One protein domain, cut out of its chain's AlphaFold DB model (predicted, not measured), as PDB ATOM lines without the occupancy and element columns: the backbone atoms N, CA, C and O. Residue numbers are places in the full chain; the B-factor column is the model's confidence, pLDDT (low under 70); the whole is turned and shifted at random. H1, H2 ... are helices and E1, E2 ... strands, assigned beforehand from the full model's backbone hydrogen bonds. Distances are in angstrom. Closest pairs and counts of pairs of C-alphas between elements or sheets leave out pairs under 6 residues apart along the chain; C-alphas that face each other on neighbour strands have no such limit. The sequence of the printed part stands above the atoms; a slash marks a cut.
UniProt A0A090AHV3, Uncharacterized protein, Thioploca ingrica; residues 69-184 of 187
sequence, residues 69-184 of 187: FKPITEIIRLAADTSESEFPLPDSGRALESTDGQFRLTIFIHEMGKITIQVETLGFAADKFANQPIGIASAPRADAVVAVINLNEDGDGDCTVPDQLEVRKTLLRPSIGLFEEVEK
ATOM      1  N   PHE A  69      -7.871  -0.094 119.956       79.31
ATOM      2  CA  PHE A  69      -8.109  -1.524 119.843       79.31
ATOM      3  C   PHE A  69      -9.223  -1.779 118.828       79.31
ATOM      4  O   PHE A  69     -10.334  -1.262 118.969       79.31
ATOM      5  N   LYS A  70      -8.927  -2.595 117.822       83.81
ATOM      6  CA  LYS A  70      -9.875  -3.030 116.807       83.81
ATOM      7  C   LYS A  70     -10.059  -4.542 116.913       83.81
ATOM      8  O   LYS A  70      -9.119  -5.278 116.602       83.81
ATOM      9  N   PRO A  71     -11.238  -5.017 117.349       85.69
ATOM     10  CA  PRO A  71     -11.512  -6.446 117.395       85.69
ATOM     11  C   PRO A  71     -11.461  -7.021 115.976       85.69
ATOM     12  O   PRO A  71     -12.024  -6.440 115.047       85.69
ATOM     13  N   ILE A  72     -10.771  -8.148 115.817       88.88
ATOM     14  CA  ILE A  72     -10.646  -8.868 114.543       88.88
ATOM     15  C   ILE A  72     -11.448 -10.166 114.546       88.88
ATOM     16  O   ILE A  72     -11.971 -10.550 113.506       88.88
ATOM     17  N   THR A  73     -11.571 -10.825 115.701       88.62
ATOM     18  CA  THR A  73     -12.300 -12.087 115.832       88.62
ATOM     19  C   THR A  73     -12.827 -12.276 117.253       88.62
ATOM     20  O   THR A  73     -12.343 -11.664 118.210       88.62
ATOM     21  N   GLU A  74     -13.828 -13.135 117.389       88.06
ATOM     22  CA  GLU A  74     -14.380 -13.559 118.673       88.06
ATOM     23  C   GLU A  74     -13.993 -15.013 118.937       88.06
ATOM     24  O   GLU A  74     -13.848 -15.805 118.009       88.06
ATOM     25  N   ILE A  75     -13.848 -15.385 120.205       84.69
ATOM     26  CA  ILE A  75     -13.606 -16.776 120.586       84.69
ATOM     27  C   ILE A  75     -14.937 -17.518 120.725       84.69
ATOM     28  O   ILE A  75     -15.820 -17.094 121.479       84.69
ATOM     29  N   ILE A  76     -15.081 -18.646 120.020       73.69
ATOM     30  CA  ILE A  76     -16.247 -19.520 120.154       73.69
ATOM     31  C   ILE A  76     -16.193 -20.162 121.533       73.69
ATOM     32  O   ILE A  76     -15.369 -21.032 121.819       73.69
ATOM     33  N   ARG A  77     -17.153 -19.794 122.379       69.81
ATOM     34  CA  ARG A  77     -17.457 -20.570 123.574       69.81
ATOM     35  C   ARG A  77     -18.610 -21.516 123.262       69.81
ATOM     36  O   ARG A  77     -19.746 -21.082 123.091       69.81
ATOM     37  N   LEU A  78     -18.318 -22.815 123.209       53.41
ATOM     38  CA  LEU A  78     -19.358 -23.835 123.317       53.41
ATOM     39  C   LEU A  78     -19.938 -23.718 124.728       53.41
ATOM     40  O   LEU A  78     -19.218 -23.907 125.710       53.41
ATOM     41  N   ALA A  79     -21.207 -23.325 124.826       45.12
ATOM     42  CA  ALA A  79     -21.918 -23.262 126.091       45.12
ATOM     43  C   ALA A  79     -21.852 -24.639 126.765       45.12
ATOM     44  O   ALA A  79     -22.388 -25.615 126.248       45.12
ATOM     45  N   ALA A  80     -21.165 -24.715 127.900       42.44
ATOM     46  CA  ALA A  80     -21.381 -25.775 128.863       42.44
ATOM     47  C   ALA A  80     -22.108 -25.127 130.037       42.44
ATOM     48  O   ALA A  80     -21.528 -24.341 130.790       42.44
ATOM     49  N   ASP A  81     -23.408 -25.408 130.110       50.06
ATOM     50  CA  ASP A  81     -24.209 -25.266 131.314       50.06
ATOM     51  C   ASP A  81     -23.460 -25.915 132.481       50.06
ATOM     52  O   ASP A  81     -23.109 -27.089 132.392       50.06
ATOM     53  N   THR A  82     -23.208 -25.168 133.559       43.22
ATOM     54  CA  THR A  82     -23.650 -25.474 134.936       43.22
ATOM     55  C   THR A  82     -22.769 -24.852 136.032       43.22
ATOM     56  O   THR A  82     -21.544 -24.900 136.012       43.22
ATOM     57  N   SER A  83     -23.484 -24.393 137.064       48.16
ATOM     58  CA  SER A  83     -23.138 -24.305 138.494       48.16
ATOM     59  C   SER A  83     -22.411 -23.067 139.071       48.16
ATOM     60  O   SER A  83     -21.243 -22.779 138.823       48.16
ATOM     61  N   GLU A  84     -23.194 -22.379 139.915       47.56
ATOM     62  CA  GLU A  84     -22.918 -21.730 141.217       47.56
ATOM     63  C   GLU A  84     -21.850 -20.641 141.373       47.56
ATOM     64  O   GLU A  84     -21.903 -19.900 142.354       47.56
ATOM     65  N   SER A  85     -20.946 -20.444 140.418       51.56
ATOM     66  CA  SER A  85     -20.110 -19.237 140.389       51.56
ATOM     67  C   SER A  85     -20.713 -18.231 139.418       51.56
ATOM     68  O   SER A  85     -21.115 -18.591 138.317       51.56
ATOM     69  N   GLU A  86     -20.799 -16.959 139.808       55.22
ATOM     70  CA  GLU A  86     -21.479 -15.933 139.000       55.22
ATOM     71  C   GLU A  86     -20.804 -15.725 137.619       55.22
ATOM     72  O   GLU A  86     -21.417 -15.171 136.714       55.22
ATOM     73  N   PHE A  87     -19.576 -16.239 137.421       57.84
ATOM     74  CA  PHE A  87     -18.804 -16.169 136.172       57.84
ATOM     75  C   PHE A  87     -17.821 -17.362 136.028       57.84
ATOM     76  O   PHE A  87     -16.618 -17.196 136.274       57.84
ATOM     77  N   PRO A  88     -18.277 -18.569 135.636       66.25
ATOM     78  CA  PRO A  88     -17.393 -19.718 135.483       66.25
ATOM     79  C   PRO A  88     -16.542 -19.537 134.223       66.25
ATOM     80  O   PRO A  88     -17.069 -19.410 133.112       66.25
ATOM     81  N   LEU A  89     -15.222 -19.509 134.393       67.69
ATOM     82  CA  LEU A  89     -14.256 -19.597 133.294       67.69
ATOM     83  C   LEU A  89     -14.294 -21.007 132.666       67.69
ATOM     84  O   LEU A  89     -14.836 -21.921 133.288       67.69
ATOM     85  N   PRO A  90     -13.796 -21.205 131.428       66.81
ATOM     86  CA  PRO A  90     -13.648 -22.554 130.874       66.81
ATOM     87  C   PRO A  90     -12.771 -23.432 131.774       66.81
ATOM     88  O   PRO A  90     -11.980 -22.911 132.566       66.81
ATOM     89  N   ASP A  91     -12.885 -24.753 131.605       72.75
ATOM     90  CA  ASP A  91     -11.974 -25.706 132.240       72.75
ATOM     91  C   ASP A  91     -10.532 -25.248 132.013       72.75
ATOM     92  O   ASP A  91     -10.124 -24.984 130.878       72.75
ATOM     93  N   SER A  92      -9.777 -25.105 133.101       76.94
ATOM     94  CA  SER A  92      -8.395 -24.638 133.031       76.94
ATOM     95  C   SER A  92      -7.597 -25.540 132.086       76.94
ATOM     96  O   SER A  92      -7.577 -26.757 132.256       76.94
ATOM     97  N   GLY A  93      -6.940 -24.948 131.090       75.00
ATOM     98  CA  GLY A  93      -6.183 -25.670 130.066       75.00
ATOM     99  C   GLY A  93      -6.999 -26.156 128.863       75.00
ATOM    100  O   GLY A  93      -6.425 -26.744 127.949       75.00
ATOM    101  N   ARG A  94      -8.315 -25.904 128.805       83.12
ATOM    102  CA  ARG A  94      -9.115 -26.187 127.607       83.12
ATOM    103  C   ARG A  94      -8.875 -25.128 126.535       83.12
ATOM    104  O   ARG A  94      -9.092 -23.939 126.763       83.12
ATOM    105  N   ALA A  95      -8.499 -25.592 125.349       86.06
ATOM    106  CA  ALA A  95      -8.385 -24.771 124.154       86.06
ATOM    107  C   ALA A  95      -9.761 -24.272 123.680       86.06
ATOM    108  O   ALA A  95     -10.705 -25.054 123.532       86.06
ATOM    109  N   LEU A  96      -9.854 -22.973 123.415       88.44
ATOM    110  CA  LEU A  96     -10.985 -22.310 122.778       88.44
ATOM    111  C   LEU A  96     -10.540 -21.762 121.423       88.44
ATOM    112  O   LEU A  96      -9.519 -21.089 121.345       88.44
ATOM    113  N   GLU A  97     -11.295 -22.014 120.363       89.69
ATOM    114  CA  GLU A  97     -10.927 -21.569 119.014       89.69
ATOM    115  C   GLU A  97     -11.729 -20.332 118.599       89.69
ATOM    116  O   GLU A  97     -12.872 -20.132 119.022       89.69
ATOM    117  N   SER A  98     -11.117 -19.471 117.790       90.06
ATOM    118  CA  SER A  98     -11.785 -18.299 117.233       90.06
ATOM    119  C   SER A  98     -12.840 -18.668 116.191       90.06
ATOM    120  O   SER A  98     -12.787 -19.730 115.571       90.06
ATOM    121  N   THR A  99     -13.813 -17.782 115.973       86.69
ATOM    122  CA  THR A  99     -14.910 -17.995 115.012       86.69
ATOM    123  C   THR A  99     -14.433 -18.178 113.575       86.69
ATOM    124  O   THR A  99     -15.084 -18.860 112.788       86.69
ATOM    125  N   ASP A 100     -13.290 -17.588 113.247       87.75
ATOM    126  CA  ASP A 100     -12.612 -17.675 111.958       87.75
ATOM    127  C   ASP A 100     -11.517 -18.756 111.907       87.75
ATOM    128  O   ASP A 100     -10.850 -18.885 110.882       87.75
ATOM    129  N   GLY A 101     -11.319 -19.519 112.990       88.25
ATOM    130  CA  GLY A 101     -10.330 -20.599 113.074       88.25
ATOM    131  C   GLY A 101      -8.869 -20.145 112.980       88.25
ATOM    132  O   GLY A 101      -7.998 -20.969 112.718       88.25
ATOM    133  N   GLN A 102      -8.591 -18.849 113.152       91.62
ATOM    134  CA  GLN A 102      -7.246 -18.267 113.056       91.62
ATOM    135  C   GLN A 102      -6.488 -18.258 114.385       91.62
ATOM    136  O   GLN A 102      -5.269 -18.107 114.377       91.62
ATOM    137  N   PHE A 103      -7.180 -18.404 115.514       92.06
ATOM    138  CA  PHE A 103      -6.573 -18.358 116.837       92.06
ATOM    139  C   PHE A 103      -7.088 -19.488 117.719       92.06
ATOM    140  O   PHE A 103      -8.269 -19.845 117.681       92.06
ATOM    141  N   ARG A 104      -6.208 -19.981 118.584       92.88
ATOM    142  CA  ARG A 104      -6.548 -20.805 119.735       92.88
ATOM    143  C   ARG A 104      -6.152 -20.067 121.001       92.88
ATOM    144  O   ARG A 104      -5.052 -19.544 121.106       92.88
ATOM    145  N   LEU A 105      -7.060 -20.024 121.962       91.06
ATOM    146  CA  LEU A 105      -6.880 -19.376 123.246       91.06
ATOM    147  C   LEU A 105      -7.023 -20.415 124.357       91.06
ATOM    148  O   LEU A 105      -8.036 -21.107 124.440       91.06
ATOM    149  N   THR A 106      -6.030 -20.493 125.236       90.50
ATOM    150  CA  THR A 106      -6.024 -21.409 126.381       90.50
ATOM    151  C   THR A 106      -5.876 -20.606 127.667       90.50
ATOM    152  O   THR A 106      -4.991 -19.759 127.791       90.50
ATOM    153  N   ILE A 107      -6.757 -20.853 128.636       89.75
ATOM    154  CA  ILE A 107      -6.793 -20.121 129.909       89.75
ATOM    155  C   ILE A 107      -6.382 -21.063 131.033       89.75
ATOM    156  O   ILE A 107      -6.997 -22.111 131.211       89.75
ATOM    157  N   PHE A 108      -5.385 -20.671 131.823       85.75
ATOM    158  CA  PHE A 108      -4.956 -21.389 133.021       85.75
ATOM    159  C   PHE A 108      -5.236 -20.554 134.261       85.75
ATOM    160  O   PHE A 108      -4.772 -19.415 134.368       85.75
ATOM    161  N   ILE A 109      -5.975 -21.123 135.207       84.12
ATOM    162  CA  ILE A 109      -6.284 -20.477 136.484       84.12
ATOM    163  C   ILE A 109      -5.308 -21.018 137.525       84.12
ATOM    164  O   ILE A 109      -5.220 -22.226 137.730       84.12
ATOM    165  N   HIS A 110      -4.572 -20.125 138.180       79.31
ATOM    166  CA  HIS A 110      -3.594 -20.473 139.208       79.31
ATOM    167  C   HIS A 110      -4.143 -20.154 140.599       79.31
ATOM    168  O   HIS A 110      -4.769 -19.113 140.798       79.31
ATOM    169  N   GLU A 111      -3.824 -20.990 141.589       69.75
ATOM    170  CA  GLU A 111      -4.296 -20.856 142.981       69.75
ATOM    171  C   GLU A 111      -3.877 -19.535 143.658       69.75
ATOM    172  O   GLU A 111      -4.508 -19.085 144.610       69.75
ATOM    173  N   MET A 112      -2.847 -18.857 143.141       71.62
ATOM    174  CA  MET A 112      -2.350 -17.571 143.652       71.62
ATOM    175  C   MET A 112      -3.096 -16.339 143.103       71.62
ATOM    176  O   MET A 112      -2.523 -15.249 143.051       71.62
ATOM    177  N   GLY A 113      -4.342 -16.489 142.645       77.06
ATOM    178  CA  GLY A 113      -5.138 -15.373 142.120       77.06
ATOM    179  C   GLY A 113      -4.563 -14.788 140.827       77.06
ATOM    180  O   GLY A 113      -4.545 -13.570 140.629       77.06
ATOM    181  N   LYS A 114      -4.043 -15.654 139.953       83.56
ATOM    182  CA  LYS A 114      -3.499 -15.279 138.644       83.56
ATOM    183  C   LYS A 114      -4.149 -16.112 137.554       83.56
ATOM    184  O   LYS A 114      -4.387 -17.301 137.735       83.56
ATOM    185  N   ILE A 115      -4.356 -15.498 136.399       83.25
ATOM    186  CA  ILE A 115      -4.829 -16.165 135.192       83.25
ATOM    187  C   ILE A 115      -3.739 -16.025 134.134       83.25
ATOM    188  O   ILE A 115      -3.262 -14.922 133.875       83.25
ATOM    189  N   THR A 116      -3.322 -17.138 133.538       87.62
ATOM    190  CA  THR A 116      -2.465 -17.128 132.347       87.62
ATOM    191  C   THR A 116      -3.328 -17.333 131.118       87.62
ATOM    192  O   THR A 116      -4.139 -18.253 131.081       87.62
ATOM    193  N   ILE A 117      -3.161 -16.461 130.134       89.50
ATOM    194  CA  ILE A 117      -3.840 -16.523 128.845       89.50
ATOM    195  C   ILE A 117      -2.759 -16.820 127.816       89.50
ATOM    196  O   ILE A 117      -1.846 -16.012 127.648       89.50
ATOM    197  N   GLN A 118      -2.861 -17.971 127.165       93.19
ATOM    198  CA  GLN A 118      -2.030 -18.352 126.031       93.19
ATOM    199  C   GLN A 118      -2.832 -18.175 124.750       93.19
ATOM    200  O   GLN A 118      -4.023 -18.496 124.718       93.19
ATOM    201  N   VAL A 119      -2.184 -17.657 123.715       93.88
ATOM    202  CA  VAL A 119      -2.731 -17.550 122.370       93.88
ATOM    203  C   VAL A 119      -1.763 -18.196 121.398       93.88
ATOM    204  O   VAL A 119      -0.577 -17.879 121.404       93.88
ATOM    205  N   GLU A 120      -2.307 -19.063 120.558       93.94
ATOM    206  CA  GLU A 120      -1.635 -19.656 119.410       93.94
ATOM    207  C   GLU A 120      -2.344 -19.166 118.150       93.94
ATOM    208  O   GLU A 120      -3.581 -19.104 118.099       93.94
ATOM    209  N   THR A 121      -1.585 -18.819 117.123       92.69
ATOM    210  CA  THR A 121      -2.147 -18.523 115.801       92.69
ATOM    211  C   THR A 121      -2.126 -19.782 114.945       92.69
ATOM    212  O   THR A 121      -1.206 -20.591 114.995       92.69
ATOM    213  N   LEU A 122      -3.190 -20.001 114.175       90.56
ATOM    214  CA  LEU A 122      -3.408 -21.251 113.453       90.56
ATOM    215  C   LEU A 122      -3.236 -21.064 111.943       90.56
ATOM    216  O   LEU A 122      -3.736 -20.110 111.341       90.56
ATOM    217  N   GLY A 123      -2.569 -22.027 111.307       87.88
ATOM    218  CA  GLY A 123      -2.383 -22.056 109.856       87.88
ATOM    219  C   GLY A 123      -1.684 -20.797 109.332       87.88
ATOM    220  O   GLY A 123      -0.703 -20.338 109.901       87.88
ATOM    221  N   PHE A 124      -2.215 -20.210 108.257       83.12
ATOM    222  CA  PHE A 124      -1.647 -19.005 107.630       83.12
ATOM    223  C   PHE A 124      -1.751 -17.733 108.492       83.12
ATOM    224  O   PHE A 124      -1.214 -16.691 108.115       83.12
ATOM    225  N   ALA A 125      -2.461 -17.781 109.625       86.81
ATOM    226  CA  ALA A 125      -2.510 -16.668 110.564       86.81
ATOM    227  C   ALA A 125      -1.172 -16.480 111.300       86.81
ATOM    228  O   ALA A 125      -0.856 -15.346 111.654       86.81
ATOM    229  N   ALA A 126      -0.375 -17.544 111.463       86.19
ATOM    230  CA  ALA A 126       0.923 -17.489 112.135       86.19
ATOM    231  C   ALA A 126       1.851 -16.448 111.513       86.19
ATOM    232  O   ALA A 126       2.179 -15.452 112.154       86.19
ATOM    233  N   ASP A 127       2.126 -16.571 110.215       86.75
ATOM    234  CA  ASP A 127       2.965 -15.612 109.489       86.75
ATOM    235  C   ASP A 127       2.391 -14.186 109.517       86.75
ATOM    236  O   ASP A 127       3.121 -13.195 109.547       86.75
ATOM    237  N   LYS A 128       1.058 -14.066 109.495       88.81
ATOM    238  CA  LYS A 128       0.365 -12.775 109.448       88.81
ATOM    239  C   LYS A 128       0.487 -11.999 110.755       88.81
ATOM    240  O   LYS A 128       0.526 -10.770 110.706       88.81
ATOM    241  N   PHE A 129       0.473 -12.684 111.895       87.69
ATOM    242  CA  PHE A 129       0.455 -12.066 113.222       87.69
ATOM    243  C   PHE A 129       1.768 -12.257 113.996       87.69
ATOM    244  O   PHE A 129       1.914 -11.690 115.080       87.69
ATOM    245  N   ALA A 130       2.738 -12.985 113.436       86.06
ATOM    246  CA  ALA A 130       4.076 -13.134 113.989       86.06
ATOM    247  C   ALA A 130       4.683 -11.780 114.383       86.06
ATOM    248  O   ALA A 130       4.594 -10.790 113.648       86.06
ATOM    249  N   ASN A 131       5.323 -11.744 115.554       79.62
ATOM    250  CA  ASN A 131       5.961 -10.560 116.137       79.62
ATOM    251  C   ASN A 131       5.025  -9.357 116.391       79.62
ATOM    252  O   ASN A 131       5.509  -8.238 116.592       79.62
ATOM    253  N   GLN A 132       3.698  -9.543 116.389       81.12
ATOM    254  CA  GLN A 132       2.740  -8.463 116.643       81.12
ATOM    255  C   GLN A 132       2.132  -8.532 118.049       81.12
ATOM    256  O   GLN A 132       1.888  -9.617 118.583       81.12
ATOM    257  N   PRO A 133       1.839  -7.373 118.665       82.94
ATOM    258  CA  PRO A 133       1.026  -7.325 119.867       82.94
ATOM    259  C   PRO A 133      -0.456  -7.506 119.517       82.94
ATOM    260  O   PRO A 133      -1.013  -6.764 118.706       82.94
ATOM    261  N   ILE A 134      -1.116  -8.433 120.203       88.25
ATOM    262  CA  ILE A 134      -2.569  -8.613 120.163       88.25
ATOM    263  C   ILE A 134      -3.187  -8.251 121.514       88.25
ATOM    264  O   ILE A 134      -2.559  -8.369 122.571       88.25
ATOM    265  N   GLY A 135      -4.430  -7.784 121.487       88.00
ATOM    266  CA  GLY A 135      -5.209  -7.478 122.681       88.00
ATOM    267  C   GLY A 135      -6.332  -8.485 122.898       88.00
ATOM    268  O   GLY A 135      -6.939  -8.955 121.936       88.00
ATOM    269  N   ILE A 136      -6.634  -8.761 124.166       87.00
ATOM    270  CA  ILE A 136      -7.840  -9.477 124.588       87.00
ATOM    271  C   ILE A 136      -8.789  -8.472 125.231       87.00
ATOM    272  O   ILE A 136      -8.424  -7.813 126.210       87.00
ATOM    273  N   ALA A 137     -10.004  -8.369 124.702       86.00
ATOM    274  CA  ALA A 137     -11.059  -7.507 125.226       86.00
ATOM    275  C   ALA A 137     -12.378  -8.276 125.355       86.00
ATOM    276  O   ALA A 137     -12.505  -9.408 124.889       86.00
ATOM    277  N   SER A 138     -13.371  -7.680 126.014       79.50
ATOM    278  CA  SER A 138     -14.714  -8.261 126.054       79.50
ATOM    279  C   SER A 138     -15.407  -7.991 124.725       79.50
ATOM    280  O   SER A 138     -15.528  -6.842 124.315       79.50
ATOM    281  N   ALA A 139     -15.966  -9.002 124.067       66.25
ATOM    282  CA  ALA A 139     -16.948  -8.745 123.018       66.25
ATOM    283  C   ALA A 139     -18.241  -8.175 123.648       66.25
ATOM    284  O   ALA A 139     -18.639  -8.639 124.724       66.25
ATOM    285  N   PRO A 140     -18.925  -7.180 123.048       56.97
ATOM    286  CA  PRO A 140     -18.563  -6.368 121.875       56.97
ATOM    287  C   PRO A 140     -17.825  -5.053 122.234       56.97
ATOM    288  O   PRO A 140     -17.743  -4.132 121.424       56.97
ATOM    289  N   ARG A 141     -17.345  -4.916 123.473       57.91
ATOM    290  CA  ARG A 141     -16.777  -3.692 124.053       57.91
ATOM    291  C   ARG A 141     -15.250  -3.639 123.901       57.91
ATOM    292  O   ARG A 141     -14.494  -4.123 124.739       57.91
ATOM    293  N   ALA A 142     -14.808  -2.999 122.819       54.69
ATOM    294  CA  ALA A 142     -13.401  -2.741 122.493       54.69
ATOM    295  C   ALA A 142     -12.663  -1.826 123.500       54.69
ATOM    296  O   ALA A 142     -11.441  -1.704 123.452       54.69
ATOM    297  N   ASP A 143     -13.388  -1.162 124.402       54.69
ATOM    298  CA  ASP A 143     -12.877  -0.175 125.354       54.69
ATOM    299  C   ASP A 143     -12.227  -0.776 126.614       54.69
ATOM    300  O   ASP A 143     -11.583  -0.044 127.365       54.69
ATOM    301  N   ALA A 144     -12.317  -2.095 126.815       66.81
ATOM    302  CA  ALA A 144     -11.774  -2.792 127.983       66.81
ATOM    303  C   ALA A 144     -10.808  -3.922 127.587       66.81
ATOM    304  O   ALA A 144     -11.080  -5.104 127.799       66.81
ATOM    305  N   VAL A 145      -9.662  -3.559 127.005       76.12
ATOM    306  CA  VAL A 145      -8.550  -4.503 126.823       76.12
ATOM    307  C   VAL A 145      -8.030  -4.916 128.199       76.12
ATOM    308  O   VAL A 145      -7.485  -4.092 128.932       76.12
ATOM    309  N   VAL A 146      -8.176  -6.194 128.546       81.00
ATOM    310  CA  VAL A 146      -7.720  -6.748 129.835       81.00
ATOM    311  C   VAL A 146      -6.329  -7.366 129.752       81.00
ATOM    312  O   VAL A 146      -5.672  -7.537 130.776       81.00
ATOM    313  N   ALA A 147      -5.871  -7.696 128.544       83.31
ATOM    314  CA  ALA A 147      -4.566  -8.296 128.319       83.31
ATOM    315  C   ALA A 147      -3.962  -7.861 126.982       83.31
ATOM    316  O   ALA A 147      -4.672  -7.722 125.989       83.31
ATOM    317  N   VAL A 148      -2.637  -7.694 126.970       85.75
ATOM    318  CA  VAL A 148      -1.826  -7.517 125.757       85.75
ATOM    319  C   VAL A 148      -0.762  -8.604 125.723       85.75
ATOM    320  O   VAL A 148       0.056  -8.717 126.653       85.75
ATOM    321  N   ILE A 149      -0.796  -9.381 124.646       85.19
ATOM    322  CA  ILE A 149       0.068 -10.529 124.381       85.19
ATOM    323  C   ILE A 149       0.956 -10.162 123.198       85.19
ATOM    324  O   ILE A 149       0.457  -9.745 122.159       85.19
ATOM    325  N   ASN A 150       2.269 -10.287 123.374       85.06
ATOM    326  CA  ASN A 150       3.217 -10.130 122.276       85.06
ATOM    327  C   ASN A 150       3.436 -11.512 121.673       85.06
ATOM    328  O   ASN A 150       3.874 -12.406 122.396       85.06
ATOM    329  N   LEU A 151       3.113 -11.671 120.396       85.62
ATOM    330  CA  LEU A 151       3.340 -12.922 119.690       85.62
ATOM    331  C   LEU A 151       4.812 -13.039 119.280       85.62
ATOM    332  O   LEU A 151       5.459 -12.031 118.989       85.62
ATOM    333  N   ASN A 152       5.341 -14.258 119.286       85.00
ATOM    334  CA  ASN A 152       6.691 -14.594 118.847       85.00
ATOM    335  C   ASN A 152       6.739 -14.778 117.312       85.00
ATOM    336  O   ASN A 152       5.791 -14.427 116.602       85.00
ATOM    337  N   GLU A 153       7.854 -15.288 116.787       88.62
ATOM    338  CA  GLU A 153       8.032 -15.538 115.349       88.62
ATOM    339  C   GLU A 153       7.106 -16.620 114.783       88.62
ATOM    340  O   GLU A 153       6.767 -16.559 113.605       88.62
ATOM    341  N   ASP A 154       6.637 -17.531 115.633       88.94
ATOM    342  CA  ASP A 154       5.674 -18.578 115.285       88.94
ATOM    343  C   ASP A 154       4.217 -18.105 115.440       88.94
ATOM    344  O   ASP A 154       3.280 -18.830 115.122       88.94
ATOM    345  N   GLY A 155       4.014 -16.871 115.916       88.19
ATOM    346  CA  GLY A 155       2.695 -16.305 116.170       88.19
ATOM    347  C   GLY A 155       2.041 -16.798 117.469       88.19
ATOM    348  O   GLY A 155       0.824 -16.675 117.627       88.19
ATOM    349  N   ASP A 156       2.836 -17.302 118.410       92.00
ATOM    350  CA  ASP A 156       2.404 -17.753 119.731       92.00
ATOM    351  C   ASP A 156       2.787 -16.746 120.814       92.00
ATOM    352  O   ASP A 156       3.807 -16.057 120.738       92.00
ATOM    353  N   GLY A 157       1.997 -16.664 121.878       90.38
ATOM    354  CA  GLY A 157       2.358 -15.844 123.021       90.38
ATOM    355  C   GLY A 157       1.483 -16.079 124.234       90.38
ATOM    356  O   GLY A 157       0.375 -16.606 124.159       90.38
ATOM    357  N   ASP A 158       1.973 -15.633 125.381       90.75
ATOM    358  CA  ASP A 158       1.237 -15.713 126.628       90.75
ATOM    359  C   ASP A 158       1.316 -14.420 127.438       90.75
ATOM    360  O   ASP A 158       2.161 -13.537 127.242       90.75
ATOM    361  N   CYS A 159       0.378 -14.280 128.366       85.69
ATOM    362  CA  CYS A 159       0.488 -13.292 129.417       85.69
ATOM    363  C   CYS A 159      -0.182 -13.767 130.701       85.69
ATOM    364  O   CYS A 159      -1.133 -14.548 130.691       85.69
ATOM    365  N   THR A 160       0.278 -13.221 131.824       83.12
ATOM    366  CA  THR A 160      -0.372 -13.399 133.120       83.12
ATOM    367  C   THR A 160      -1.055 -12.109 133.550       83.12
ATOM    368  O   THR A 160      -0.428 -11.045 133.587       83.12
ATOM    369  N   VAL A 161      -2.323 -12.222 133.931       80.75
ATOM    370  CA  VAL A 161      -3.155 -11.146 134.474       80.75
ATOM    371  C   VAL A 161      -3.681 -11.532 135.863       80.75
ATOM    372  O   VAL A 161      -3.746 -12.722 136.186       80.75
ATOM    373  N   PRO A 162      -4.024 -10.565 136.729       77.50
ATOM    374  CA  PRO A 162      -4.666 -10.870 138.002       77.50
ATOM    375  C   PRO A 162      -6.024 -11.531 137.805       77.50
ATOM    376  O   PRO A 162      -6.776 -11.187 136.893       77.50
ATOM    377  N   ASP A 163      -6.361 -12.427 138.720       81.81
ATOM    378  CA  ASP A 163      -7.688 -13.009 138.797       81.81
ATOM    379  C   ASP A 163      -8.669 -12.026 139.457       81.81
ATOM    380  O   ASP A 163      -8.837 -11.992 140.676       81.81
ATOM    381  N   GLN A 164      -9.270 -11.162 138.641       80.88
ATOM    382  CA  GLN A 164     -10.239 -10.155 139.071       80.88
ATOM    383  C   GLN A 164     -11.556 -10.302 138.315       80.88
ATOM    384  O   GLN A 164     -11.600 -10.813 137.195       80.88
ATOM    385  N   LEU A 165     -12.631  -9.780 138.907       74.81
ATOM    386  CA  LEU A 165     -13.981  -9.863 138.353       74.81
ATOM    387  C   LEU A 165     -14.069  -9.351 136.904       74.81
ATOM    388  O   LEU A 165     -14.680 -10.001 136.062       74.81
ATOM    389  N   GLU A 166     -13.430  -8.223 136.597       75.00
ATOM    390  CA  GLU A 166     -13.455  -7.632 135.252       75.00
ATOM    391  C   GLU A 166     -12.697  -8.485 134.223       75.00
ATOM    392  O   GLU A 166     -13.164  -8.664 133.098       75.00
ATOM    393  N   VAL A 167     -11.578  -9.100 134.622       79.69
ATOM    394  CA  VAL A 167     -10.841 -10.056 133.781       79.69
ATOM    395  C   VAL A 167     -11.694 -11.295 133.530       79.69
ATOM    396  O   VAL A 167     -11.847 -11.711 132.383       79.69
ATOM    397  N   ARG A 168     -12.310 -11.853 134.581       80.25
ATOM    398  CA  ARG A 168     -13.196 -13.015 134.461       80.25
ATOM    399  C   ARG A 168     -14.352 -12.743 133.510       80.25
ATOM    400  O   ARG A 168     -14.573 -13.551 132.619       80.25
ATOM    401  N   LYS A 169     -15.035 -11.601 133.646       78.75
ATOM    402  CA  LYS A 169     -16.133 -11.187 132.755       78.75
ATOM    403  C   LYS A 169     -15.691 -11.118 131.295       78.75
ATOM    404  O   LYS A 169     -16.371 -11.673 130.437       78.75
ATOM    405  N   THR A 170     -14.547 -10.494 131.027       81.50
ATOM    406  CA  THR A 170     -13.989 -10.403 129.671       81.50
ATOM    407  C   THR A 170     -13.692 -11.780 129.083       81.50
ATOM    408  O   THR A 170     -14.068 -12.072 127.949       81.50
ATOM    409  N   LEU A 171     -13.081 -12.664 129.871       83.81
ATOM    410  CA  LEU A 171     -12.712 -14.011 129.438       83.81
ATOM    411  C   LEU A 171     -13.909 -14.959 129.233       83.81
ATOM    412  O   LEU A 171     -13.722 -16.055 128.709       83.81
ATOM    413  N   LEU A 172     -15.139 -14.559 129.580       79.62
ATOM    414  CA  LEU A 172     -16.345 -15.328 129.236       79.62
ATOM    415  C   LEU A 172     -16.689 -15.242 127.753       79.62
ATOM    416  O   LEU A 172     -17.236 -16.198 127.202       79.62
ATOM    417  N   ARG A 173     -16.429 -14.086 127.132       79.31
ATOM    418  CA  ARG A 173     -16.655 -13.822 125.705       79.31
ATOM    419  C   ARG A 173     -15.492 -12.985 125.163       79.31
ATOM    420  O   ARG A 173     -15.691 -11.807 124.848       79.31
ATOM    421  N   PRO A 174     -14.277 -13.559 125.108       87.00
ATOM    422  CA  PRO A 174     -13.113 -12.800 124.703       87.00
ATOM    423  C   PRO A 174     -13.160 -12.527 123.199       87.00
ATOM    424  O   PRO A 174     -13.492 -13.399 122.395       87.00
ATOM    425  N   SER A 175     -12.801 -11.304 122.828       88.81
ATOM    426  CA  SER A 175     -12.440 -10.923 121.470       88.81
ATOM    427  C   SER A 175     -10.937 -10.701 121.388       88.81
ATOM    428  O   SER A 175     -10.320 -10.153 122.308       88.81
ATOM    429  N   ILE A 176     -10.354 -11.140 120.276       90.00
ATOM    430  CA  ILE A 176      -8.970 -10.844 119.919       90.00
ATOM    431  C   ILE A 176      -8.998  -9.665 118.954       90.00
ATOM    432  O   ILE A 176      -9.853  -9.589 118.067       90.00
ATOM    433  N   GLY A 177      -8.074  -8.728 119.130       88.12
ATOM    434  CA  GLY A 177      -7.960  -7.549 118.283       88.12
ATOM    435  C   GLY A 177      -6.537  -7.044 118.154       88.12
ATOM    436  O   GLY A 177      -5.651  -7.409 118.929       88.12
ATOM    437  N   LEU A 178      -6.345  -6.181 117.164       86.81
ATOM    438  CA  LEU A 178      -5.096  -5.468 116.932       86.81
ATOM    439  C   LEU A 178      -5.189  -4.048 117.472       86.81
ATOM    440  O   LEU A 178      -6.275  -3.509 117.689       86.81
ATOM    441  N   PHE A 179      -4.031  -3.427 117.643       77.19
ATOM    442  CA  PHE A 179      -3.935  -2.008 117.934       77.19
ATOM    443  C   PHE A 179      -3.634  -1.271 116.635       77.19
ATOM    444  O   PHE A 179      -2.579  -1.469 116.040       77.19
ATOM    445  N   GLU A 180      -4.562  -0.428 116.197       75.12
ATOM    446  CA  GLU A 180      -4.353   0.457 115.052       75.12
ATOM    447  C   GLU A 180      -3.946   1.843 115.546       75.12
ATOM    448  O   GLU A 180      -4.506   2.371 116.512       75.12
ATOM    449  N   GLU A 181      -2.960   2.442 114.885       65.88
ATOM    450  CA  GLU A 181      -2.583   3.823 115.139       65.88
ATOM    451  C   GLU A 181      -3.607   4.753 114.482       65.88
ATOM    452  O   GLU A 181      -3.797   4.727 113.267       65.88
ATOM    453  N   VAL A 182      -4.266   5.591 115.279       62.94
ATOM    454  CA  VAL A 182      -5.121   6.661 114.769       62.94
ATOM    455  C   VAL A 182      -4.331   7.959 114.826       62.94
ATOM    456  O   VAL A 182      -4.038   8.482 115.908       62.94
ATOM    457  N   GLU A 183      -3.990   8.483 113.649       51.00
ATOM    458  CA  GLU A 183      -3.492   9.847 113.525       51.00
ATOM    459  C   GLU A 183      -4.601  10.809 113.952       51.00
ATOM    460  O   GLU A 183      -5.726  10.778 113.441       51.00
ATOM    461  N   LYS A 184      -4.297  11.694 114.907       49.50
ATOM    462  CA  LYS A 184      -5.154  12.852 115.141       49.50
ATOM    463  C   LYS A 184      -5.091  13.735 113.898       49.50
ATOM    464  O   LYS A 184      -4.146  14.503 113.738       49.50
TER     465      LYS A 184
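This is residues 69 to 184 of the 187 residues of an uncharacterized protein of Thioploca ingrica (UniProt A0A090AHV3). Two four-stranded sheets stand face to face as a sandwich with their strands crossed; the chain passes between the sheets four times. The short helix H2 crosses E5 at one end of the sandwich, the small helix H1 sits at the other end, and residues 75 to 94 make a long loop that reaches as far as 24 A from the mean of all C-alphas. The printed part has 116 residues, with named elements in the order E1, E2, E3, E4, H1, E5, E6, E7, H2, E8; the sheets run E1, E8, E5, E6 and E2, E3, E4, E7, both antiparallel. The class is mostly strand, and the whole is compact, with a radius of gyration of the C-alphas of 13.8 A and spans of 44 by 34 by 26 A.

Find C-alpha 69 at (-8.109, -1.524, 119.843); there E1 begins and runs to residue 74, 13.6 A on. After the long stretch of residues 75 to 94 comes E2, residues 95 to 97. From C-alpha 103 at (-6.573, -18.358, 116.837), E3 runs 22.7 A to residue 110, and E4, residues 114 to 121, runs 23.1 A. H1 holds residues 125 to 129, 6.1 A. Next come E5, residues 133 to 138, 16.9 A, and E6, residues 141 to 150, 21.1 A, which bends by 78 degrees at residue 144. E7 holds residues 157 to 162, 17.3 A, and H2 residues 165 to 172, 10.9 A. Last is E8, residues 174 to 183, 27.0 A long, ending at C-alpha 183 at (-3.492, 9.847, 113.525).

Look first at the sandwich, two sheets face to face: the parts that face each other are 9.4 A apart centre to centre, and the strands of the one stand at 74 degrees to those of the other. In the strongly twisted first sheet, edge strand E1 is antiparallel to E8 at 152 degrees, with N 70 and O 178 2.8 A apart. E8 and E5 are antiparallel at 120 degrees; N 175 and O 137 are 2.8 A apart. E5 and E6 form a hairpin, with N 134 and O 149 2.8 A apart. In the second sheet E2, E3 and E4 make a meander, each strand the antiparallel neighbour of the one before. Find N 96 and O 105, 2.8 A apart, between E2 and E3, and N 106 and O 118, 2.9 A apart, between E3 and E4. Edge strand E7 is antiparallel to E4 at 158 degrees, with N 117 and O 159 2.8 A apart. Between the sheets, the closest C-alphas of E6 and E7 are those of Ile 149 and Cys 159, 5.8 A apart. H2 is on the first sheet at a height over the sheet of 8.1 A; it lies over E5 and runs across the strands, at 70 degrees to E5 on the local plane. Its closest C-alpha pair with E5 is Ser 138 and Thr 170, 4.3 A apart. H2 only grazes the second sheet with residues 167 to 171, and H1 only grazes that sheet with residues 125 to 129. H1 and H2 are apart. In both helices every O i to N i+4 pair is within hydrogen-bond range.

The two C-alphas farthest apart are those of Ser 83 and Lys 184, 47.4 A. The printed part has no cut. The link from E1 to E2, 20 residues, is long, and that from E6 to E7 is short but not tight. The mean pLDDT of the printed part is 78.8; look for values under 70 at residues 77 to 90, residue 111, residues 139 to 144 and residues 181 to 184.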